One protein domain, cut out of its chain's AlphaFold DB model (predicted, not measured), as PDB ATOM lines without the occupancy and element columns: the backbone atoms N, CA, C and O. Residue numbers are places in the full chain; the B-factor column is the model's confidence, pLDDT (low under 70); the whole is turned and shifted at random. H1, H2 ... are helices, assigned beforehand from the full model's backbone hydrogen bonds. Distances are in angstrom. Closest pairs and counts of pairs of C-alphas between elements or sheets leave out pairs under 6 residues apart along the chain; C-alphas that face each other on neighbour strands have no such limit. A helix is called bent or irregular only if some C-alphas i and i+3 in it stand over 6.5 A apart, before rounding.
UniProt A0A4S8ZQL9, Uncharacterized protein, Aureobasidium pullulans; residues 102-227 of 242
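What this domain is: This is residues 102 to 227 of the 242 residues of an uncharacterized protein of Aureobasidium pullulans (UniProt A0A4S8ZQL9). One long helix, H1, makes a spine with two helices packed on it, H3 and H4, both running back against its direction and standing apart from each other. H2 lies off to one side at the end of the domain where H1 ends and H3 begins, and H5 points away from the three; neither touches any helix. A long stretch with no named element, residues 180 to 199, leads back from the end of H3 to the start of H4. The printed part has 126 residues with five named helices, in the order H1 to H5, and no named strand; the class is all helix. The whole is compact, with a radius of gyration of the C-alphas of 16.1 A, and only just elongated, with spans of 49 by 33 by 31 A.

How they stand to each other: Start with H1, residues 102 to 130. H3, residues 157 to 179, touches it; look at Leu 121 and Val 162, whose C-alphas are the closest of the two helices, 5.9 A apart. Their lines stand at a shallow tilt of 32 degrees, and they run opposite ways. H4, residues 200 to 212, also touches H1; here the closest C-alphas are those of Arg 110 and Leu 209, 6.7 A apart. This pair too runs opposite ways, at a shallow tilt of 22 degrees. H3 and H4 are apart. H2, residues 139 to 147, is apart from H1 and H3, and H5, residues 218 to 227, is apart from H3 and H4. Every O i to N i+4 pair is within hydrogen-bond range in H2, H3 and H5, while H1 has 24 of 25 and H4 has 7 of 9.

Where its parts are: Find C-alpha 102 at (11.545, 31.070, 48.510); from there H1 runs 42.5 A to C-alpha 130 at (35.437, 13.060, 18.334). H3 covers 32.7 A from Asp 157 to Asn 179. H4 covers 19.6 A from Pro 200 to Leu 212, and it is irregular: C-alphas 201 and 204 are 7.2 A apart. H2 measures 12.2 A from Gln 139 to Ser 147. H5 measures 14.5 A from Gly 218 and ends at C-alpha 227, at (9.522, -2.280, 33.590).

The domain as a whole: The two C-alphas farthest apart are those of Ala 102 and Gly 149, at 50.9 A. The printed part has no cut. The link from H3 to H4 is long, with 20 residues, and the link from H4 to H5 is tight, with 5. Mean pLDDT of the printed part is 85.7; it is under 70 at residue 102, residues 178 to 187 and residues 222 to 227.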
ATOM      1  N   ALA A 102      11.063  32.448  48.434       68.50
ATOM      2  CA  ALA A 102      11.545  31.070  48.510       68.50
ATOM      3  C   ALA A 102      11.470  30.327  47.159       68.50
ATOM      4  O   ALA A 102      12.451  29.700  46.764       68.50
ATOM      5  N   ASN A 103      10.368  30.459  46.411       76.12
ATOM      6  CA  ASN A 103      10.204  29.820  45.100       76.12
ATOM      7  C   ASN A 103      11.189  30.389  44.076       76.12
ATOM      8  O   ASN A 103      11.770  29.635  43.304       76.12
ATOM      9  N   LEU A 104      11.429  31.705  44.099       80.44
ATOM     10  CA  LEU A 104      12.413  32.331  43.214       80.44
ATOM     11  C   LEU A 104      13.842  31.862  43.528       80.44
ATOM     12  O   LEU A 104      14.640  31.659  42.619       80.44
ATOM     13  N   SER A 105      14.167  31.684  44.808       84.19
ATOM     14  CA  SER A 105      15.494  31.227  45.237       84.19
ATOM     15  C   SER A 105      15.742  29.770  44.842       84.19
ATOM     16  O   SER A 105      16.779  29.468  44.258       84.19
ATOM     17  N   GLN A 106      14.760  28.892  45.068       86.00
ATOM     18  CA  GLN A 106      14.805  27.506  44.591       86.00
ATOM     19  C   GLN A 106      14.911  27.436  43.069       86.00
ATOM     20  O   GLN A 106      15.631  26.602  42.528       86.00
ATOM     21  N   GLU A 107      14.227  28.333  42.364       86.88
ATOM     22  CA  GLU A 107      14.287  28.373  40.913       86.88
ATOM     23  C   GLU A 107      15.658  28.800  40.388       86.88
ATOM     24  O   GLU A 107      16.188  28.187  39.463       86.88
ATOM     25  N   LYS A 108      16.277  29.800  41.020       88.88
ATOM     26  CA  LYS A 108      17.665  30.175  40.730       88.88
ATOM     27  C   LYS A 108      18.614  29.000  40.946       88.88
ATOM     28  O   LYS A 108      19.489  28.783  40.113       88.88
ATOM     29  N   GLU A 109      18.427  28.232  42.018       91.62
ATOM     30  CA  GLU A 109      19.233  27.040  42.298       91.62
ATOM     31  C   GLU A 109      19.037  25.950  41.234       91.62
ATOM     32  O   GLU A 109      20.019  25.404  40.731       91.62
ATOM     33  N   ARG A 110      17.790  25.684  40.815       91.62
ATOM     34  CA  ARG A 110      17.486  24.743  39.723       91.62
ATOM     35  C   ARG A 110      18.175  25.145  38.426       91.62
ATOM     36  O   ARG A 110      18.835  24.313  37.808       91.62
ATOM     37  N   ILE A 111      18.037  26.407  38.017       92.06
ATOM     38  CA  ILE A 111      18.637  26.917  36.779       92.06
ATOM     39  C   ILE A 111      20.165  26.834  36.864       92.06
ATOM     40  O   ILE A 111      20.791  26.324  35.939       92.06
ATOM     41  N   ALA A 112      20.764  27.268  37.976       94.69
ATOM     42  CA  ALA A 112      22.212  27.203  38.168       94.69
ATOM     43  C   ALA A 112      22.740  25.764  38.062       94.69
ATOM     44  O   ALA A 112      23.717  25.513  37.356       94.69
ATOM     45  N   LEU A 113      22.062  24.809  38.702       95.31
ATOM     46  CA  LEU A 113      22.447  23.403  38.669       95.31
ATOM     47  C   LEU A 113      22.273  22.778  37.275       95.31
ATOM     48  O   LEU A 113      23.118  21.997  36.845       95.31
ATOM     49  N   LEU A 114      21.212  23.139  36.546       94.88
ATOM     50  CA  LEU A 114      21.000  22.688  35.167       94.88
ATOM     51  C   LEU A 114      22.090  23.197  34.223       94.88
ATOM     52  O   LEU A 114      22.545  22.446  33.364       94.88
ATOM     53  N   LEU A 115      22.530  24.446  34.383       95.69
ATOM     54  CA  LEU A 115      23.622  25.003  33.584       95.69
ATOM     55  C   LEU A 115      24.952  24.294  33.871       95.69
ATOM     56  O   LEU A 115      25.665  23.952  32.931       95.69
ATOM     57  N   ASP A 116      25.250  24.012  35.139       96.69
ATOM     58  CA  ASP A 116      26.444  23.258  35.542       96.69
ATOM     59  C   ASP A 116      26.441  21.827  34.965       96.69
ATOM     60  O   ASP A 116      27.424  21.377  34.377       96.69
ATOM     61  N   ILE A 117      25.298  21.135  35.019       96.62
ATOM     62  CA  ILE A 117      25.122  19.828  34.366       96.62
ATOM     63  C   ILE A 117      25.307  19.938  32.844       96.62
ATOM     64  O   ILE A 117      25.954  19.083  32.239       96.62
ATOM     65  N   ASN A 118      24.766  20.981  32.206       96.38
ATOM     66  CA  ASN A 118      24.861  21.157  30.756       96.38
ATOM     67  C   ASN A 118      26.309  21.311  30.278       96.38
ATOM     68  O   ASN A 118      26.631  20.806  29.206       96.38
ATOM     69  N   VAL A 119      27.182  21.955  31.060       97.62
ATOM     70  CA  VAL A 119      28.614  22.055  30.731       97.62
ATOM     71  C   VAL A 119      29.245  20.666  30.636       97.62
ATOM     72  O   VAL A 119      29.935  20.377  29.659       97.62
ATOM     73  N   GLU A 120      28.970  19.779  31.591       97.19
ATOM     74  CA  GLU A 120      29.509  18.415  31.564       97.19
ATOM     75  C   GLU A 120      28.913  17.572  30.430       97.19
ATOM     76  O   GLU A 120      29.639  16.845  29.749       97.19
ATOM     77  N   LEU A 121      27.606  17.700  30.172       96.38
ATOM     78  CA  LEU A 121      26.953  17.013  29.052       96.38
ATOM     79  C   LEU A 121      27.524  17.461  27.699       96.38
ATOM     80  O   LEU A 121      27.717  16.632  26.812       96.38
ATOM     81  N   LEU A 122      27.816  18.752  27.532       97.12
ATOM     82  CA  LEU A 122      28.426  19.291  26.314       97.12
ATOM     83  C   LEU A 122      29.850  18.767  26.109       97.12
ATOM     84  O   LEU A 122      30.210  18.393  24.992       97.12
ATOM     85  N   GLN A 123      30.647  18.695  27.178       96.62
ATOM     86  CA  GLN A 123      31.991  18.118  27.118       96.62
ATOM     87  C   GLN A 123      31.951  16.645  26.692       96.62
ATOM     88  O   GLN A 123      32.705  16.238  25.806       96.62
ATOM     89  N   GLU A 124      31.038  15.857  27.263       95.94
ATOM     90  CA  GLU A 124      30.883  14.450  26.887       95.94
ATOM     91  C   GLU A 124      30.358  14.289  25.457       95.94
ATOM     92  O   GLU A 124      30.851  13.448  24.705       95.94
ATOM     93  N   MET A 125      29.397  15.118  25.045       95.19
ATOM     94  CA  MET A 125      28.883  15.126  23.677       95.19
ATOM     95  C   MET A 125      30.009  15.358  22.664       95.19
ATOM     96  O   MET A 125      30.128  14.602  21.700       95.19
ATOM     97  N   HIS A 126      30.872  16.344  22.919       95.44
ATOM     98  CA  HIS A 126      32.035  16.623  22.079       95.44
ATOM     99  C   HIS A 126      33.023  15.447  22.070       95.44
ATOM    100  O   HIS A 126      33.492  15.030  21.010       95.44
ATOM    101  N   ARG A 127      33.295  14.842  23.236       96.56
ATOM    102  CA  ARG A 127      34.151  13.650  23.347       96.56
ATOM    103  C   ARG A 127      33.618  12.487  22.506       96.56
ATOM    104  O   ARG A 127      34.398  11.793  21.856       96.56
ATOM    105  N   LEU A 128      32.305  12.256  22.517       95.31
ATOM    106  CA  LEU A 128      31.649  11.197  21.745       95.31
ATOM    107  C   LEU A 128      31.652  11.503  20.240       95.31
ATOM    108  O   LEU A 128      31.903  10.606  19.438       95.31
ATOM    109  N   GLN A 129      31.459  12.760  19.841       93.19
ATOM    110  CA  GLN A 129      31.596  13.169  18.439       93.19
ATOM    111  C   GLN A 129      33.012  12.944  17.913       93.19
ATOM    112  O   GLN A 129      33.168  12.380  16.833       93.19
ATOM    113  N   ALA A 130      34.038  13.293  18.695       93.62
ATOM    114  CA  ALA A 130      35.437  13.060  18.334       93.62
ATOM    115  C   ALA A 130      35.771  11.566  18.142       93.62
ATOM    116  O   ALA A 130      36.673  11.227  17.384       93.62
ATOM    117  N   GLN A 131      35.022  10.664  18.786       93.56
ATOM    118  CA  GLN A 131      35.120   9.209  18.597       93.56
ATOM    119  C   GLN A 131      34.312   8.685  17.398       93.56
ATOM    120  O   GLN A 131      34.241   7.475  17.199       93.56
ATOM    121  N   GLY A 132      33.641   9.555  16.638       90.50
ATOM    122  CA  GLY A 132      32.740   9.151  15.557       90.50
ATOM    123  C   GLY A 132      31.422   8.536  16.045       90.50
ATOM    124  O   GLY A 132      30.708   7.923  15.262       90.50
ATOM    125  N   LYS A 133      31.083   8.695  17.331       92.69
ATOM    126  CA  LYS A 133      29.848   8.173  17.945       92.69
ATOM    127  C   LYS A 133      28.659   9.142  17.868       92.69
ATOM    128  O   LYS A 133      27.586   8.836  18.399       92.69
ATOM    129  N   GLY A 134      28.867  10.316  17.271       89.12
ATOM    130  CA  GLY A 134      27.824  11.300  16.985       89.12
ATOM    131  C   GLY A 134      27.025  10.951  15.729       89.12
ATOM    132  O   GLY A 134      27.391  10.054  14.979       89.12
ATOM    133  N   GLY A 135      25.929  11.670  15.503       88.69
ATOM    134  CA  GLY A 135      25.066  11.451  14.344       88.69
ATOM    135  C   GLY A 135      23.606  11.766  14.642       88.69
ATOM    136  O   GLY A 135      23.287  12.499  15.583       88.69
ATOM    137  N   ALA A 136      22.717  11.184  13.847       88.38
ATOM    138  CA  ALA A 136      21.280  11.280  14.028       88.38
ATOM    139  C   ALA A 136      20.827  10.561  15.306       88.38
ATOM    140  O   ALA A 136      21.044   9.362  15.470       88.38
ATOM    141  N   THR A 137      20.137  11.272  16.198       88.31
ATOM    142  CA  THR A 137      19.678  10.738  17.498       88.31
ATOM    143  C   THR A 137      18.373   9.946  17.415       88.31
ATOM    144  O   THR A 137      17.873   9.446  18.420       88.31
ATOM    145  N   SER A 138      17.761   9.879  16.235       88.38
ATOM    146  CA  SER A 138      16.574   9.074  15.962       88.38
ATOM    147  C   SER A 138      16.510   8.718  14.483       88.38
ATOM    148  O   SER A 138      17.087   9.402  13.638       88.38
ATOM    149  N   GLN A 139      15.756   7.671  14.152       88.25
ATOM    150  CA  GLN A 139      15.556   7.268  12.761       88.25
ATOM    151  C   GLN A 139      14.830   8.348  11.945       88.25
ATOM    152  O   GLN A 139      15.128   8.546  10.772       88.25
ATOM    153  N   SER A 140      13.938   9.110  12.583       88.38
ATOM    154  CA  SER A 140      13.299  10.282  11.980       88.38
ATOM    155  C   SER A 140      14.311  11.395  11.686       88.38
ATOM    156  O   SER A 140      14.267  11.985  10.611       88.38
ATOM    157  N   ALA A 141      15.252  11.651  12.603       87.38
ATOM    158  CA  ALA A 141      16.332  12.609  12.374       87.38
ATOM    159  C   ALA A 141      17.264  12.142  11.245       87.38
ATOM    160  O   ALA A 141      17.620  12.939  10.384       87.38
ATOM    161  N   ALA A 142      17.583  10.845  11.187       88.75
ATOM    162  CA  ALA A 142      18.383  10.261  10.112       88.75
ATOM    163  C   ALA A 142      17.693  10.412   8.749       88.75
ATOM    164  O   ALA A 142      18.302  10.880   7.795       88.75
ATOM    165  N   ALA A 143      16.394  10.103   8.667       89.06
ATOM    166  CA  ALA A 143      15.607  10.279   7.448       89.06
ATOM    167  C   ALA A 143      15.564  11.747   6.988       89.06
ATOM    168  O   ALA A 143      15.625  12.026   5.790       89.06
ATOM    169  N   HIS A 144      15.505  12.690   7.931       88.12
ATOM    170  CA  HIS A 144      15.557  14.113   7.619       88.12
ATOM    171  C   HIS A 144      16.928  14.534   7.074       88.12
ATOM    172  O   HIS A 144      16.990  15.202   6.043       88.12
ATOM    173  N   LEU A 145      18.023  14.084   7.692       88.06
ATOM    174  CA  LEU A 145      19.381  14.335   7.196       88.06
ATOM    175  C   LEU A 145      19.586  13.723   5.807       88.06
ATOM    176  O   LEU A 145      20.056  14.404   4.899       88.06
ATOM    177  N   LYS A 146      19.096  12.498   5.599       88.38
ATOM    178  CA  LYS A 146      19.100  11.829   4.296       88.38
ATOM    179  C   LYS A 146      18.366  12.638   3.227       88.38
ATOM    180  O   LYS A 146      18.870  12.773   2.117       88.38
ATOM    181  N   SER A 147      17.205  13.211   3.555       89.38
ATOM    182  CA  SER A 147      16.449  14.062   2.620       89.38
ATOM    183  C   SER A 147      17.175  15.360   2.248       89.38
ATOM    184  O   SER A 147      16.923  15.915   1.183       89.38
ATOM    185  N   GLN A 148      18.103  15.817   3.093       86.56
ATOM    186  CA  GLN A 148      18.936  16.996   2.857       86.56
ATOM    187  C   GLN A 148      20.292  16.657   2.213       86.56
ATOM    188  O   GLN A 148      21.118  17.548   2.032       86.56
ATOM    189  N   GLY A 149      20.543  15.386   1.871       84.06
ATOM    190  CA  GLY A 149      21.834  14.942   1.334       84.06
ATOM    191  C   GLY A 149      22.966  14.965   2.366       84.06
ATOM    192  O   GLY A 149      24.139  15.016   2.005       84.06
ATOM    193  N   LEU A 150      22.614  14.958   3.650       84.31
ATOM    194  CA  LEU A 150      23.537  15.036   4.769       84.31
ATOM    195  C   LEU A 150      23.775  13.637   5.369       84.31
ATOM    196  O   LEU A 150      22.892  12.783   5.279       84.31
ATOM    197  N   PRO A 151      24.942  13.389   5.999       78.62
ATOM    198  CA  PRO A 151      25.240  12.148   6.709       78.62
ATOM    199  C   PRO A 151      24.106  11.718   7.648       78.62
ATOM    200  O   PRO A 151      23.806  12.415   8.619       78.62
ATOM    201  N   ASP A 152      23.510  10.558   7.372       86.44
ATOM    202  CA  ASP A 152      22.362   9.979   8.083       86.44
ATOM    203  C   ASP A 152      22.762   8.890   9.092       86.44
ATOM    204  O   ASP A 152      21.911   8.161   9.604       86.44
ATOM    205  N   ALA A 153      24.060   8.792   9.400       88.94
ATOM    206  CA  ALA A 153      24.586   7.846  10.371       88.94
ATOM    207  C   ALA A 153      23.893   8.025  11.727       88.94
ATOM    208  O   ALA A 153      23.826   9.132  12.271       88.94
ATOM    209  N   LEU A 154      23.374   6.924  12.271       92.12
ATOM    210  CA  LEU A 154      22.778   6.919  13.599       92.12
ATOM    211  C   LEU A 154      23.860   7.118  14.655       92.12
ATOM    212  O   LEU A 154      24.930   6.512  14.597       92.12
ATOM    213  N   ALA A 155      23.553   7.959  15.634       92.50
ATOM    214  CA  ALA A 155      24.405   8.138  16.791       92.50
ATOM    215  C   ALA A 155      24.408   6.887  17.682       92.50
ATOM    216  O   ALA A 155      23.451   6.112  17.713       92.50
ATOM    217  N   SER A 156      25.472   6.741  18.472       94.75
ATOM    218  CA  SER A 156      25.520   5.755  19.559       94.75
ATOM    219  C   SER A 156      24.416   5.985  20.600       94.75
ATOM    220  O   SER A 156      23.880   7.097  20.729       94.75
ATOM    221  N   ASP A 157      24.111   4.951  21.391       92.50
ATOM    222  CA  ASP A 157      23.188   5.091  22.522       92.50
ATOM    223  C   ASP A 157      23.737   6.110  23.528       92.50
ATOM    224  O   ASP A 157      23.021   7.034  23.903       92.50
ATOM    225  N   GLU A 158      25.030   6.051  23.861       94.06
ATOM    226  CA  GLU A 158      25.672   6.987  24.793       94.06
ATOM    227  C   GLU A 158      25.512   8.450  24.352       94.06
ATOM    228  O   GLU A 158      25.120   9.306  25.150       94.06
ATOM    229  N   TYR A 159      25.745   8.746  23.067       95.69
ATOM    230  CA  TYR A 159      25.551  10.095  22.522       95.69
ATOM    231  C   TYR A 159      24.086  10.516  22.593       95.69
ATOM    232  O   TYR A 159      23.775  11.638  22.994       95.69
ATOM    233  N   THR A 160      23.177   9.604  22.255       94.19
ATOM    234  CA  THR A 160      21.737   9.854  22.305       94.19
ATOM    235  C   THR A 160      21.274  10.143  23.735       94.19
ATOM    236  O   THR A 160      20.531  11.099  23.956       94.19
ATOM    237  N   GLN A 161      21.750   9.394  24.734       92.88
ATOM    238  CA  GLN A 161      21.411   9.609  26.145       92.88
ATOM    239  C   GLN A 161      21.881  10.981  26.650       92.88
ATOM    240  O   GLN A 161      21.123  11.654  27.360       92.88
ATOM    241  N   VAL A 162      23.098  11.394  26.283       95.31
ATOM    242  CA  VAL A 162      23.663  12.713  26.617       95.31
ATOM    243  C   VAL A 162      22.867  13.826  25.929       95.31
ATOM    244  O   VAL A 162      22.435  14.776  26.585       95.31
ATOM    245  N   TYR A 163      22.588  13.675  24.631       94.69
ATOM    246  CA  TYR A 163      21.823  14.639  23.840       94.69
ATOM    247  C   TYR A 163      20.398  14.845  24.368       94.69
ATOM    248  O   TYR A 163      19.955  15.982  24.524       94.69
ATOM    249  N   LEU A 164      19.680  13.766  24.696       93.50
ATOM    250  CA  LEU A 164      18.303  13.840  25.196       93.50
ATOM    251  C   LEU A 164      18.199  14.608  26.520       93.50
ATOM    252  O   LEU A 164      17.260  15.382  26.715       93.50
ATOM    253  N   ARG A 165      19.167  14.414  27.420       93.94
ATOM    254  CA  ARG A 165      19.235  15.133  28.701       93.94
ATOM    255  C   ARG A 165      19.565  16.601  28.498       93.94
ATOM    256  O   ARG A 165      18.874  17.446  29.058       93.94
ATOM    257  N   LEU A 166      20.542  16.906  27.642       95.06
ATOM    258  CA  LEU A 166      20.880  18.287  27.305       95.06
ATOM    259  C   LEU A 166      19.664  19.016  26.719       95.06
ATOM    260  O   LEU A 166      19.298  20.092  27.187       95.06
ATOM    261  N   HIS A 167      18.984  18.401  25.751       92.88
ATOM    262  CA  HIS A 167      17.797  18.978  25.126       92.88
ATOM    263  C   HIS A 167      16.657  19.194  26.135       92.88
ATOM    264  O   HIS A 167      15.985  20.226  26.106       92.88
ATOM    265  N   ALA A 168      16.429  18.250  27.052       92.38
ATOM    266  CA  ALA A 168      15.419  18.401  28.098       92.38
ATOM    267  C   ALA A 168      15.746  19.538  29.077       92.38
ATOM    268  O   ALA A 168      14.852  20.302  29.443       92.38
ATOM    269  N   ASN A 169      17.015  19.674  29.465       93.94
ATOM    270  CA  ASN A 169      17.474  20.745  30.344       93.94
ATOM    271  C   ASN A 169      17.320  22.119  29.678       93.94
ATOM    272  O   ASN A 169      16.808  23.049  30.297       93.94
ATOM    273  N   LEU A 170      17.713  22.247  28.406       93.38
ATOM    274  CA  LEU A 170      17.550  23.487  27.638       93.38
ATOM    275  C   LEU A 170      16.073  23.863  27.475       93.38
ATOM    276  O   LEU A 170      15.717  25.021  27.673       93.38
ATOM    277  N   GLY A 171      15.204  22.885  27.196       90.50
ATOM    278  CA  GLY A 171      13.759  23.109  27.121       90.50
ATOM    279  C   GLY A 171      13.181  23.702  28.410       90.50
ATOM    280  O   GLY A 171      12.384  24.636  28.347       90.50
ATOM    281  N   TYR A 172      13.634  23.222  29.573       90.25
ATOM    282  CA  TYR A 172      13.242  23.780  30.870       90.25
ATOM    283  C   TYR A 172      13.719  25.227  31.052       90.25
ATOM    284  O   TYR A 172      12.919  26.104  31.373       90.25
ATOM    285  N   VAL A 173      15.011  25.490  30.822       90.44
ATOM    286  CA  VAL A 173      15.614  26.823  31.020       90.44
ATOM    287  C   VAL A 173      14.969  27.867  30.099       90.44
ATOM    288  O   VAL A 173      14.619  28.963  30.546       90.44
ATOM    289  N   CYS A 174      14.741  27.519  28.830       88.44
ATOM    290  CA  CYS A 174      14.045  28.385  27.880       88.44
ATOM    291  C   CYS A 174      12.589  28.628  28.300       88.44
ATOM    292  O   CYS A 174      12.136  29.773  28.319       88.44
ATOM    293  N   GLY A 175      11.869  27.570  28.691       83.56
ATOM    294  CA  GLY A 175      10.486  27.675  29.155       83.56
ATOM    295  C   GLY A 175      10.345  28.571  30.384       83.56
ATOM    296  O   GLY A 175       9.403  29.354  30.467       83.56
ATOM    297  N   GLN A 176      11.308  28.527  31.302       77.94
ATOM    298  CA  GLN A 176      11.312  29.378  32.492       77.94
ATOM    299  C   GLN A 176      11.515  30.861  32.199       77.94
ATOM    300  O   GLN A 176      10.943  31.714  32.880       77.94
ATOM    301  N   THR A 177      12.269  31.171  31.149       72.88
ATOM    302  CA  THR A 177      12.459  32.552  30.697       72.88
ATOM    303  C   THR A 177      11.170  33.120  30.080       72.88
ATOM    304  O   THR A 177      10.844  34.278  30.326       72.88
ATOM    305  N   ASP A 178      10.383  32.308  29.357       66.69
ATOM    306  CA  ASP A 178       9.060  32.721  28.836       66.69
ATOM    307  C   ASP A 178       7.998  32.823  29.946       66.69
ATOM    308  O   ASP A 178       7.205  33.764  29.965       66.69
ATOM    309  N   ASN A 179       8.006  31.904  30.920       61.91
ATOM    310  CA  ASN A 179       7.015  31.854  32.006       61.91
ATOM    311  C   ASN A 179       7.105  33.035  32.984       61.91
ATOM    312  O   ASN A 179       6.085  33.443  33.536       61.91
ATOM    313  N   GLN A 180       8.281  33.656  33.146       59.66
ATOM    314  CA  GLN A 180       8.405  34.953  33.833       59.66
ATOM    315  C   GLN A 180       7.511  36.041  33.204       59.66
ATOM    316  O   GLN A 180       7.103  36.971  33.894       59.66
ATOM    317  N   SER A 181       7.169  35.907  31.919       54.62
ATOM    318  CA  SER A 181       6.353  36.873  31.174       54.62
ATOM    319  C   SER A 181       4.860  36.510  31.122       54.62
ATOM    320  O   SER A 181       4.047  37.356  30.749       54.62
ATOM    321  N   LYS A 182       4.473  35.277  31.490       53.19
ATOM    322  CA  LYS A 182       3.082  34.783  31.445       53.19
ATOM    323  C   LYS A 182       2.682  34.138  32.780       53.19
ATOM    324  O   LYS A 182       2.961  32.961  33.001       53.19
ATOM    325  N   PRO A 183       1.992  34.868  33.673       49.12
ATOM    326  CA  PRO A 183       1.535  34.312  34.940       49.12
ATOM    327  C   PRO A 183       0.413  33.286  34.704       49.12
ATOM    328  O   PRO A 183      -0.677  33.648  34.267       49.12
ATOM    329  N   GLY A 184       0.669  32.006  34.994       56.84
ATOM    330  CA  GLY A 184      -0.373  30.967  35.032       56.84
ATOM    331  C   GLY A 184       0.053  29.575  34.562       56.84
ATOM    332  O   GLY A 184      -0.547  28.591  34.990       56.84
ATOM    333  N   SER A 185       1.097  29.455  33.742       55.38
ATOM    334  CA  SER A 185       1.685  28.155  33.409       55.38
ATOM    335  C   SER A 185       2.743  27.783  34.450       55.38
ATOM    336  O   SER A 185       3.657  28.550  34.735       55.38
ATOM    337  N   SER A 186       2.603  26.615  35.078       56.44
ATOM    338  CA  SER A 186       3.697  26.057  35.879       56.44
ATOM    339  C   SER A 186       4.694  25.390  34.931       56.44
ATOM    340  O   SER A 186       4.270  24.582  34.100       56.44
ATOM    341  N   PRO A 187       5.997  25.704  35.017       62.22
ATOM    342  CA  PRO A 187       7.005  25.088  34.164       62.22
ATOM    343  C   PRO A 187       7.027  23.575  34.393       62.22
ATOM    344  O   PRO A 187       7.117  23.096  35.526       62.22
ATOM    345  N   HIS A 188       6.950  22.810  33.306       73.00
ATOM    346  CA  HIS A 188       7.118  21.366  33.382       73.00
ATOM    347  C   HIS A 188       8.583  21.052  33.705       73.00
ATOM    348  O   HIS A 188       9.453  21.528  32.975       73.00
ATOM    349  N   PRO A 189       8.878  20.265  34.752       82.88
ATOM    350  CA  PRO A 189      10.243  19.872  35.089       82.88
ATOM    351  C   PRO A 189      10.944  19.143  33.926       82.88
ATOM    352  O   PRO A 189      10.276  18.571  33.055       82.88
ATOM    353  N   PRO A 190      12.292  19.131  33.897       85.44
ATOM    354  CA  PRO A 190      13.051  18.483  32.832       85.44
ATOM    355  C   PRO A 190      12.624  17.025  32.652       85.44
ATOM    356  O   PRO A 190      12.477  16.275  33.617       85.44
ATOM    357  N   SER A 191      12.450  16.596  31.400       86.94
ATOM    358  CA  SER A 191      11.997  15.232  31.089       86.94
ATOM    359  C   SER A 191      12.943  14.135  31.583       86.94
ATOM    360  O   SER A 191      12.485  13.011  31.760       86.94
ATOM    361  N   TYR A 192      14.225  14.439  31.801       88.94
ATOM    362  CA  TYR A 192      15.219  13.498  32.308       88.94
ATOM    363  C   TYR A 192      15.913  14.099  33.530       88.94
ATOM    364  O   TYR A 192      16.444  15.205  33.445       88.94
ATOM    365  N   VAL A 193      15.915  13.383  34.656       88.88
ATOM    366  CA  VAL A 193      16.476  13.865  35.938       88.88
ATOM    367  C   VAL A 193      17.427  12.853  36.576       88.88
ATOM    368  O   VAL A 193      17.689  12.889  37.777       88.88
ATOM    369  N   THR A 194      17.986  11.959  35.767       88.44
ATOM    370  CA  THR A 194      19.016  10.994  36.168       88.44
ATOM    371  C   THR A 194      20.238  11.113  35.272       88.44
ATOM    372  O   THR A 194      20.117  11.454  34.086       88.44
ATOM    373  N   ALA A 195      21.416  10.806  35.820       89.88
ATOM    374  CA  ALA A 195      22.642  10.838  35.040       89.88
ATOM    375  C   ALA A 195      22.581   9.860  33.845       89.88
ATOM    376  O   ALA A 195      21.929   8.808  33.918       89.88
ATOM    377  N   PRO A 196      23.235  10.190  32.716       90.94
ATOM    378  CA  PRO A 196      23.509   9.224  31.660       90.94
ATOM    379  C   PRO A 196      24.282   8.014  32.224       90.94
ATOM    380  O   PRO A 196      25.189   8.214  33.032       90.94
ATOM    381  N   PRO A 197      24.003   6.769  31.783       88.75
ATOM    382  CA  PRO A 197      24.719   5.577  32.260       88.75
ATOM    383  C   PRO A 197      26.241   5.633  32.055       88.75
ATOM    384  O   PRO A 197      26.994   5.062  32.837       88.75
ATOM    385  N   ASN A 198      26.693   6.340  31.018       89.19
ATOM    386  CA  ASN A 198      28.103   6.561  30.695       89.19
ATOM    387  C   ASN A 198      28.759   7.694  31.506       89.19
ATOM    388  O   ASN A 198      29.958   7.911  31.359       89.19
ATOM    389  N   MET A 199      28.006   8.419  32.342       94.00
ATOM    390  CA  MET A 199      28.504   9.542  33.142       94.00
ATOM    391  C   MET A 199      28.113   9.416  34.627       94.00
ATOM    392  O   MET A 199      27.374  10.251  35.151       94.00
ATOM    393  N   PRO A 200      28.596   8.400  35.361       92.00
ATOM    394  CA  PRO A 200      28.273   8.251  36.782       92.00
ATOM    395  C   PRO A 200      28.789   9.414  37.647       92.00
ATOM    396  O   PRO A 200      28.231   9.687  38.709       92.00
ATOM    397  N   GLN A 201      29.818  10.140  37.195       93.88
ATOM    398  CA  GLN A 201      30.419  11.254  37.933       93.88
ATOM    399  C   GLN A 201      29.466  12.437  38.157       93.88
ATOM    400  O   GLN A 201      29.650  13.184  39.115       93.88
ATOM    401  N   ILE A 202      28.431  12.588  37.321       94.62
ATOM    402  CA  ILE A 202      27.458  13.689  37.435       94.62
ATOM    403  C   ILE A 202      26.204  13.309  38.224       94.62
ATOM    404  O   ILE A 202      25.349  14.160  38.478       94.62
ATOM    405  N   GLU A 203      26.092  12.058  38.680       94.12
ATOM    406  CA  GLU A 203      24.970  11.607  39.511       94.12
ATOM    407  C   GLU A 203      24.783  12.439  40.793       94.12
ATOM    408  O   GLU A 203      23.634  12.740  41.115       94.12
ATOM    409  N   PRO A 204      25.828  12.920  41.501       94.50
ATOM    410  CA  PRO A 204      25.633  13.802  42.654       94.50
ATOM    411  C   PRO A 204      24.903  15.108  42.304       94.50
ATOM    412  O   PRO A 204      24.105  15.602  43.103       94.50
ATOM    413  N   LYS A 205      25.137  15.663  41.106       93.81
ATOM    414  CA  LYS A 205      24.430  16.860  40.620       93.81
ATOM    415  C   LYS A 205      22.977  16.528  40.296       93.81
ATOM    416  O   LYS A 205      22.076  17.233  40.743       93.81
ATOM    417  N   TYR A 206      22.728  15.405  39.625       92.69
ATOM    418  CA  TYR A 206      21.367  14.926  39.378       92.69
ATOM    419  C   TYR A 206      20.607  14.572  40.663       92.69
ATOM    420  O   TYR A 206      19.408  14.822  40.753       92.69
ATOM    421  N   ALA A 207      21.281  14.069  41.696       91.81
ATOM    422  CA  ALA A 207      20.672  13.810  42.995       91.81
ATOM    423  C   ALA A 207      20.161  15.088  43.662       91.81
ATOM    424  O   ALA A 207      19.022  15.119  44.135       91.81
ATOM    425  N   LYS A 208      20.962  16.159  43.628       93.06
ATOM    426  CA  LYS A 208      20.532  17.492  44.070       93.06
ATOM    427  C   LYS A 208      19.375  18.011  43.215       93.06
ATOM    428  O   LYS A 208      18.387  18.487  43.761       93.06
ATOM    429  N   LEU A 209      19.447  17.841  41.894       91.44
ATOM    430  CA  LEU A 209      18.393  18.275  40.975       91.44
ATOM    431  C   LEU A 209      17.052  17.596  41.287       91.44
ATOM    432  O   LEU A 209      16.027  18.266  41.363       91.44
ATOM    433  N   ARG A 210      17.058  16.283  41.539       90.56
ATOM    434  CA  ARG A 210      15.862  15.527  41.948       90.56
ATOM    435  C   ARG A 210      15.279  16.035  43.265       90.56
ATOM    436  O   ARG A 210      14.062  16.111  43.391       90.56
ATOM    437  N   ALA A 211      16.120  16.416  44.226       89.94
ATOM    438  CA  ALA A 211      15.653  16.987  45.490       89.94
ATOM    439  C   ALA A 211      14.932  18.336  45.299       89.94
ATOM    440  O   ALA A 211      14.018  18.657  46.057       89.94
ATOM    441  N   LEU A 212      15.287  19.097  44.256       89.12
ATOM    442  CA  LEU A 212      14.636  20.365  43.909       89.12
ATOM    443  C   LEU A 212      13.301  20.192  43.157       89.12
ATOM    444  O   LEU A 212      12.558  21.171  43.020       89.12
ATOM    445  N   PHE A 213      12.979  18.976  42.699       86.62
ATOM    446  CA  PHE A 213      11.727  18.617  42.022       86.62
ATOM    447  C   PHE A 213      11.000  17.477  42.761       86.62
ATOM    448  O   PHE A 213      11.011  16.325  42.313       86.62
ATOM    449  N   PRO A 214      10.348  17.768  43.901       81.88
ATOM    450  CA  PRO A 214       9.673  16.742  44.687       81.88
ATOM    451  C   PRO A 214       8.558  16.063  43.878       81.88
ATOM    452  O   PRO A 214       7.753  16.722  43.227       81.88
ATOM    453  N   GLY A 215       8.515  14.728  43.921       80.44
ATOM    454  CA  GLY A 215       7.511  13.920  43.217       80.44
ATOM    455  C   GLY A 215       7.753  13.744  41.715       80.44
ATOM    456  O   GLY A 215       7.018  12.996  41.071       80.44
ATOM    457  N   TRP A 216       8.792  14.366  41.148       83.19
ATOM    458  CA  TRP A 216       9.141  14.204  39.742       83.19
ATOM    459  C   TRP A 216      10.293  13.218  39.558       83.19
ATOM    460  O   TRP A 216      11.421  13.453  39.989       83.19
ATOM    461  N   THR A 217      10.019  12.115  38.869       79.25
ATOM    462  CA  THR A 217      11.017  11.074  38.573       79.25
ATOM    463  C   THR A 217      11.451  11.060  37.104       79.25
ATOM    464  O   THR A 217      12.280  10.238  36.715       79.25
ATOM    465  N   GLY A 218      10.915  11.977  36.290       83.56
ATOM    466  CA  GLY A 218      11.189  12.068  34.857       83.56
ATOM    467  C   GLY A 218      10.716  10.852  34.052       83.56
ATOM    468  O   GLY A 218      10.092   9.913  34.553       83.56
ATOM    469  N   LYS A 219      11.054  10.852  32.762       79.50
ATOM    470  CA  LYS A 219      10.805   9.731  31.843       79.50
ATOM    471  C   LYS A 219      11.594   8.487  32.256       79.50
ATOM    472  O   LYS A 219      11.126   7.368  32.065       79.50
ATOM    473  N   ASP A 220      12.769   8.670  32.846       74.94
ATOM    474  CA  ASP A 220      13.632   7.614  33.384       74.94
ATOM    475  C   ASP A 220      12.951   6.817  34.506       74.94
ATOM    476  O   ASP A 220      12.941   5.585  34.464       74.94
ATOM    477  N   GLY A 221      12.332   7.499  35.476       70.88
ATOM    478  CA  GLY A 221      11.555   6.857  36.535       70.88
ATOM    479  C   GLY A 221      10.285   6.186  36.019       70.88
ATOM    480  O   GLY A 221       9.981   5.059  36.408       70.88
ATOM    481  N   GLN A 222       9.585   6.824  35.076       67.25
ATOM    482  CA  GLN A 222       8.377   6.260  34.469       67.25
ATOM    483  C   GLN A 222       8.666   4.966  33.689       67.25
ATOM    484  O   GLN A 222       7.930   3.988  33.822       67.25
ATOM    485  N   ARG A 223       9.779   4.908  32.944       66.94
ATOM    486  CA  ARG A 223      10.222   3.678  32.263       66.94
ATOM    487  C   ARG A 223      10.590   2.565  33.245       66.94
ATOM    488  O   ARG A 223      10.233   1.417  33.002       66.94
ATOM    489  N   ARG A 224      11.254   2.888  34.362       64.81
ATOM    490  CA  ARG A 224      11.549   1.906  35.427       64.81
ATOM    491  C   ARG A 224      10.269   1.378  36.078       64.81
ATOM    492  O   ARG A 224      10.142   0.176  36.275       64.81
ATOM    493  N   SER A 225       9.294   2.248  36.337       61.12
ATOM    494  CA  SER A 225       8.005   1.842  36.905       61.12
ATOM    495  C   SER A 225       7.214   0.917  35.973       61.12
ATOM    496  O   SER A 225       6.603  -0.034  36.448       61.12
ATOM    497  N   MET A 226       7.245   1.150  34.654       59.69
ATOM    498  CA  MET A 226       6.621   0.250  33.673       59.69
ATOM    499  C   MET A 226       7.370  -1.083  33.550       59.69
ATOM    500  O   MET A 226       6.739  -2.129  33.439       59.69
ATOM    501  N   SER A 227       8.704  -1.062  33.626       58.91
ATOM    502  CA  SER A 227       9.522  -2.280  33.590       58.91
ATOM    503  C   SER A 227       9.296  -3.183  34.810       58.91
ATOM    504  O   SER A 227       9.385  -4.399  34.683       58.91
TER     505      SER A 227